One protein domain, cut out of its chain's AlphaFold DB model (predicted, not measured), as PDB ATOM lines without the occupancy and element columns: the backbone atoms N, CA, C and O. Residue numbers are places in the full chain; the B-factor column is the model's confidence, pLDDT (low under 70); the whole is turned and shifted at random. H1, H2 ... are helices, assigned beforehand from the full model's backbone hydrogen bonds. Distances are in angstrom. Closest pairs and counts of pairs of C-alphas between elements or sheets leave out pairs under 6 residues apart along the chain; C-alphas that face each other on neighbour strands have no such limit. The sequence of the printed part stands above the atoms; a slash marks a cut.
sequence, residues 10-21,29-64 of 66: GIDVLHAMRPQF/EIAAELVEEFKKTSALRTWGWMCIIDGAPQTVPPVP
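AT A GLANCE: This is residues 10 to 21 and 29 to 64 of the 66 residues of an uncharacterized protein of Pseudomonas sp. (UniProt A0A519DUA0). What does the model look like? The short helix H1 crosses the long helix H2 near Gly 48, and residues 55 to 64 after H2 fold back toward its middle. At the other end of H2, residues 29 to 37 stick out, of which 32 to 37 belong to H2. What is its make-up? The printed part has 48 residues, is all helix with H1 then H2 and no named strand, and is only just loose, close to compact: radius of gyration of the C-alphas 11.7 A, spans 40 by 22 by 14 A.

HOW THE PARTS SIT: Do the helices meet? H1, residues 11 to 16, and H2, residues 32 to 54, touch; their closest C-alphas, those of Asp 12 and Gly 48, are 4.0 A apart. At what angle? Their lines are about perpendicular, at 78 degrees. How are their backbones? In H1 and H2 every O i to N i+4 pair is within hydrogen-bond range.

IN THESE COORDINATES: Where does H1 begin? Its C-alpha 11 is at (187.132, 164.240, 133.817), and it measures 8.5 A. Where does H2 end? It measures 32.9 A to C-alpha 54 at (201.533, 160.756, 137.302).

THE WHOLE: Is anything cut? Residues 22 to 28, in the link from H1 to H2, are not printed; C-alphas 21 and 29 are 17.2 A apart. Is confidence low anywhere? No printed residue is under 70.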
ATOM      1  N   GLY A  10     187.359 159.292 133.303       80.88
ATOM      2  CA  GLY A  10     187.264 160.414 134.236       80.88
ATOM      3  C   GLY A  10     187.305 161.782 133.539       80.88
ATOM      4  O   GLY A  10     187.555 161.896 132.333       80.88
ATOM      5  N   ILE A  11     187.052 162.849 134.306       86.88
ATOM      6  CA  ILE A  11     187.132 164.240 133.817       86.88
ATOM      7  C   ILE A  11     188.563 164.587 133.367       86.88
ATOM      8  O   ILE A  11     188.756 165.343 132.413       86.88
ATOM      9  N   ASP A  12     189.567 163.985 133.997       85.56
ATOM     10  CA  ASP A  12     190.970 164.025 133.587       85.56
ATOM     11  C   ASP A  12     191.188 163.498 132.162       85.56
ATOM     12  O   ASP A  12     191.758 164.208 131.329       85.56
ATOM     13  N   VAL A  13     190.664 162.314 131.840       87.50
ATOM     14  CA  VAL A  13     190.738 161.716 130.497       87.50
ATOM     15  C   VAL A  13     189.966 162.563 129.486       87.50
ATOM     16  O   VAL A  13     190.481 162.830 128.398       87.50
ATOM     17  N   LEU A  14     188.768 163.045 129.845       90.38
ATOM     18  CA  LEU A  14     187.972 163.930 128.988       90.38
ATOM     19  C   LEU A  14     188.774 165.164 128.561       90.38
ATOM     20  O   LEU A  14     188.746 165.537 127.388       90.38
ATOM     21  N   HIS A  15     189.471 165.808 129.499       92.94
ATOM     22  CA  HIS A  15     190.257 167.000 129.202       92.94
ATOM     23  C   HIS A  15     191.586 166.686 128.514       92.94
ATOM     24  O   HIS A  15     191.943 167.396 127.574       92.94
ATOM     25  N   ALA A  16     192.289 165.624 128.914       92.56
ATOM     26  CA  ALA A  16     193.546 165.209 128.288       92.56
ATOM     27  C   ALA A  16     193.372 164.903 126.793       92.56
ATOM     28  O   ALA A  16     194.195 165.301 125.965       92.56
ATOM     29  N   MET A  17     192.264 164.244 126.445       90.94
ATOM     30  CA  MET A  17     191.963 163.813 125.078       90.94
ATOM     31  C   MET A  17     191.388 164.926 124.192       90.94
ATOM     32  O   MET A  17     191.144 164.690 123.007       90.94
ATOM     33  N   ARG A  18     191.179 166.144 124.717       90.81
ATOM     34  CA  ARG A  18     190.748 167.271 123.879       90.81
ATOM     35  C   ARG A  18     191.822 167.630 122.842       90.81
ATOM     36  O   ARG A  18     193.020 167.560 123.147       90.81
ATOM     37  N   PRO A  19     191.412 168.080 121.640       91.62
ATOM     38  CA  PRO A  19     192.340 168.621 120.659       91.62
ATOM     39  C   PRO A  19     193.163 169.773 121.239       91.62
ATOM     40  O   PRO A  19     192.677 170.564 122.050       91.62
ATOM     41  N   GLN A  20     194.415 169.860 120.804       90.56
ATOM     42  CA  GLN A  20     195.273 170.996 121.097       90.56
ATOM     43  C   GLN A  20     195.143 172.010 119.967       90.56
ATOM     44  O   GLN A  20     195.303 171.664 118.799       90.56
ATOM     45  N   PHE A  21     194.867 173.254 120.338       89.38
ATOM     46  CA  PHE A  21     194.838 174.387 119.425       89.38
ATOM     47  C   PHE A  21     195.949 175.367 119.796       89.38
ATOM     48  O   PHE A  21     196.518 175.296 120.887       89.38
ATOM     49  N   GLU A  29     192.348 191.414 115.880       89.19
ATOM     50  CA  GLU A  29     191.919 191.197 117.264       89.19
ATOM     51  C   GLU A  29     191.033 189.950 117.416       89.19
ATOM     52  O   GLU A  29     190.018 189.783 116.737       89.19
ATOM     53  N   ILE A  30     191.432 189.073 118.340       91.25
ATOM     54  CA  ILE A  30     190.639 187.930 118.792       91.25
ATOM     55  C   ILE A  30     189.832 188.393 120.002       91.25
ATOM     56  O   ILE A  30     190.381 189.015 120.913       91.25
ATOM     57  N   ALA A  31     188.539 188.072 120.030       94.12
ATOM     58  CA  ALA A  31     187.677 188.408 121.155       94.12
ATOM     59  C   ALA A  31     188.275 187.895 122.479       94.12
ATOM     60  O   ALA A  31     188.670 186.732 122.585       94.12
ATOM     61  N   ALA A  32     188.334 188.763 123.493       92.88
ATOM     62  CA  ALA A  32     188.968 188.446 124.773       92.88
ATOM     63  C   ALA A  32     188.333 187.221 125.453       92.88
ATOM     64  O   ALA A  32     189.045 186.391 126.012       92.88
ATOM     65  N   GLU A  33     187.012 187.059 125.336       94.25
ATOM     66  CA  GLU A  33     186.288 185.881 125.832       94.25
ATOM     67  C   GLU A  33     186.806 184.568 125.227       94.25
ATOM     68  O   GLU A  33     187.006 183.596 125.953       94.25
ATOM     69  N   LEU A  34     187.125 184.562 123.929       92.69
ATOM     70  CA  LEU A  34     187.650 183.388 123.237       92.69
ATOM     71  C   LEU A  34     189.087 183.082 123.672       92.69
ATOM     72  O   LEU A  34     189.469 181.920 123.808       92.69
ATOM     73  N   VAL A  35     189.890 184.120 123.922       93.38
ATOM     74  CA  VAL A  35     191.251 183.969 124.457       93.38
ATOM     75  C   VAL A  35     191.217 183.373 125.867       93.38
ATOM     76  O   VAL A  35     192.006 182.476 126.172       93.38
ATOM     77  N   GLU A  36     190.304 183.829 126.722       93.81
ATOM     78  CA  GLU A  36     190.146 183.284 128.073       93.81
ATOM     79  C   GLU A  36     189.612 181.844 128.055       93.81
ATOM     80  O   GLU A  36     190.142 180.979 128.760       93.81
ATOM     81  N   GLU A  37     188.645 181.533 127.188       92.81
ATOM     82  CA  GLU A  37     188.169 180.158 126.991       92.81
ATOM     83  C   GLU A  37     189.289 179.229 126.490       92.81
ATOM     84  O   GLU A  37     189.445 178.102 126.982       92.81
ATOM     85  N   PHE A  38     190.117 179.710 125.557       94.00
ATOM     86  CA  PHE A  38     191.287 178.987 125.065       94.00
ATOM     87  C   PHE A  38     192.284 178.689 126.189       94.00
ATOM     88  O   PHE A  38     192.736 177.545 126.326       94.00
ATOM     89  N   LYS A  39     192.617 179.692 127.012       94.25
ATOM     90  CA  LYS A  39     193.528 179.529 128.157       94.25
ATOM     91  C   LYS A  39     192.986 178.501 129.144       94.25
ATOM     92  O   LYS A  39     193.718 177.585 129.523       94.25
ATOM     93  N   LYS A  40     191.701 178.598 129.499       94.69
ATOM     94  CA  LYS A  40     191.034 177.650 130.401       94.69
ATOM     95  C   LYS A  40     191.071 176.226 129.850       94.69
ATOM     96  O   LYS A  40     191.476 175.296 130.547       94.69
ATOM     97  N   THR A  41     190.710 176.049 128.579       94.12
ATOM     98  CA  THR A  41     190.709 174.732 127.924       94.12
ATOM     99  C   THR A  41     192.115 174.133 127.844       94.12
ATOM    100  O   THR A  41     192.294 172.942 128.108       94.12
ATOM    101  N   SER A  42     193.122 174.955 127.543       95.75
ATOM    102  CA  SER A  42     194.529 174.538 127.495       95.75
ATOM    103  C   SER A  42     195.053 174.113 128.869       95.75
ATOM    104  O   SER A  42     195.748 173.098 128.986       95.75
ATOM    105  N   ALA A  43     194.679 174.842 129.922       95.94
ATOM    106  CA  ALA A  43     195.051 174.515 131.294       95.94
ATOM    107  C   ALA A  43     194.397 173.204 131.766       95.94
ATOM    108  O   ALA A  43     195.085 172.331 132.295       95.94
ATOM    109  N   LEU A  44     193.101 173.010 131.490       95.88
ATOM    110  CA  LEU A  44     192.386 171.768 131.801       95.88
ATOM    111  C   LEU A  44     192.984 170.560 131.075       95.88
ATOM    112  O   LEU A  44     193.172 169.504 131.678       95.88
ATOM    113  N   ARG A  45     193.338 170.709 129.794       95.31
ATOM    114  CA  ARG A  45     194.018 169.647 129.041       95.31
ATOM    115  C   ARG A  45     195.366 169.287 129.660       95.31
ATOM    116  O   ARG A  45     195.682 168.106 129.784       95.31
ATOM    117  N   THR A  46     196.147 170.292 130.048       95.31
ATOM    118  CA  THR A  46     197.446 170.091 130.706       95.31
ATOM    119  C   THR A  46     197.280 169.333 132.020       95.31
ATOM    120  O   THR A  46     197.968 168.341 132.240       95.31
ATOM    121  N   TRP A  47     196.315 169.736 132.850       95.19
ATOM    122  CA  TRP A  47     195.976 169.034 134.089       95.19
ATOM    123  C   TRP A  47     195.578 167.569 133.849       95.19
ATOM    124  O   TRP A  47     196.085 166.683 134.536       95.19
ATOM    125  N   GLY A  48     194.733 167.297 132.849       93.00
ATOM    126  CA  GLY A  48     194.341 165.928 132.501       93.00
ATOM    127  C   GLY A  48     195.544 165.063 132.117       93.00
ATOM    128  O   GLY A  48     195.682 163.938 132.595       93.00
ATOM    129  N   TRP A  49     196.467 165.604 131.313       93.00
ATOM    130  CA  TRP A  49     197.715 164.912 130.976       93.00
ATOM    131  C   TRP A  49     198.614 164.677 132.189       93.00
ATOM    132  O   TRP A  49     199.185 163.595 132.288       93.00
ATOM    133  N   MET A  50     198.716 165.634 133.117       93.25
ATOM    134  CA  MET A  50     199.469 165.439 134.363       93.25
ATOM    135  C   MET A  50     198.892 164.284 135.189       93.25
ATOM    136  O   MET A  50     199.642 163.399 135.581       93.25
ATOM    137  N   CYS A  51     197.566 164.208 135.356       90.50
ATOM    138  CA  CYS A  51     196.918 163.097 136.072       90.50
ATOM    139  C   CYS A  51     197.239 161.730 135.441       90.50
ATOM    140  O   CYS A  51     197.543 160.769 136.152       90.50
ATOM    141  N   ILE A  52     197.215 161.651 134.104       87.62
ATOM    142  CA  ILE A  52     197.545 160.427 133.358       87.62
ATOM    143  C   ILE A  52     199.025 160.059 133.518       87.62
ATOM    144  O   ILE A  52     199.339 158.890 133.748       87.62
ATOM    145  N   ILE A  53     199.931 161.032 133.379       88.69
ATOM    146  CA  ILE A  53     201.384 160.819 133.460       88.69
ATOM    147  C   ILE A  53     201.793 160.389 134.872       88.69
ATOM    148  O   ILE A  53     202.566 159.442 135.016       88.69
ATOM    149  N   ASP A  54     201.233 161.033 135.895       89.31
ATOM    150  CA  ASP A  54     201.533 160.756 137.302       89.31
ATOM    151  C   ASP A  54     200.859 159.465 137.803       89.31
ATOM    152  O   ASP A  54     201.145 158.996 138.905       89.31
ATOM    153  N   GLY A  55     199.957 158.872 137.008       84.94
ATOM    154  CA  GLY A  55     199.170 157.702 137.409       84.94
ATOM    155  C   GLY A  55     198.225 157.988 138.581       84.94
ATOM    156  O   GLY A  55     197.847 157.065 139.303       84.94
ATOM    157  N   ALA A  56     197.865 159.258 138.773       86.25
ATOM    158  CA  ALA A  56     197.046 159.760 139.867       86.25
ATOM    159  C   ALA A  56     195.747 160.362 139.298       86.25
ATOM    160  O   ALA A  56     195.637 161.588 139.190       86.25
ATOM    161  N   PRO A  57     194.775 159.521 138.890       82.62
ATOM    162  CA  PRO A  57     193.528 160.003 138.314       82.62
ATOM    163  C   PRO A  57     192.764 160.862 139.324       82.62
ATOM    164  O   PRO A  57     192.613 160.493 140.494       82.62
ATOM    165  N   GLN A  58     192.281 162.014 138.867       83.38
ATOM    166  CA  GLN A  58     191.512 162.954 139.678       83.38
ATOM    167  C   GLN A  58     190.097 163.085 139.119       83.38
ATOM    168  O   GLN A  58     189.887 163.246 137.918       83.38
ATOM    169  N   THR A  59     189.106 163.042 140.009       81.94
ATOM    170  CA  THR A  59     187.691 163.074 139.621       81.94
ATOM    171  C   THR A  59     187.223 164.454 139.172       81.94
ATOM    172  O   THR A  59     186.286 164.533 138.383       81.94
ATOM    173  N   VAL A  60     187.857 165.531 139.648       87.75
ATOM    174  CA  VAL A  60     187.522 166.923 139.312       87.75
ATOM    175  C   VAL A  60     188.784 167.787 139.193       87.75
ATOM    176  O   VAL A  60     189.752 167.532 139.915       87.75
ATOM    177  N   PRO A  61     188.789 168.823 138.331       89.38
ATOM    178  CA  PRO A  61     189.868 169.798 138.283       89.38
ATOM    179  C   PRO A  61     189.975 170.602 139.588       89.38
ATOM    180  O   PRO A  61     188.970 170.810 140.275       89.38
ATOM    181  N   PRO A  62     191.168 171.119 139.921       90.31
ATOM    182  CA  PRO A  62     191.336 172.042 141.035       90.31
ATOM    183  C   PRO A  62     190.563 173.348 140.786       90.31
ATOM    184  O   PRO A  62     190.433 173.792 139.648       90.31
ATOM    185  N   VAL A  63     190.109 173.998 141.865       89.31
ATOM    186  CA  VAL A  63     189.290 175.232 141.829       89.31
ATOM    187  C   VAL A  63     189.819 176.326 140.887       89.31
ATOM    188  O   VAL A  63     189.002 176.923 140.201       89.31
ATOM    189  N   PRO A  64     191.138 176.583 140.765       88.75
ATOM    190  CA  PRO A  64     191.650 177.589 139.828       88.75
ATOM    191  C   PRO A  64     191.394 177.287 138.341       88.75
ATOM    192  O   PRO A  64     191.605 178.161 137.507       88.75
TER     193      PRO A  64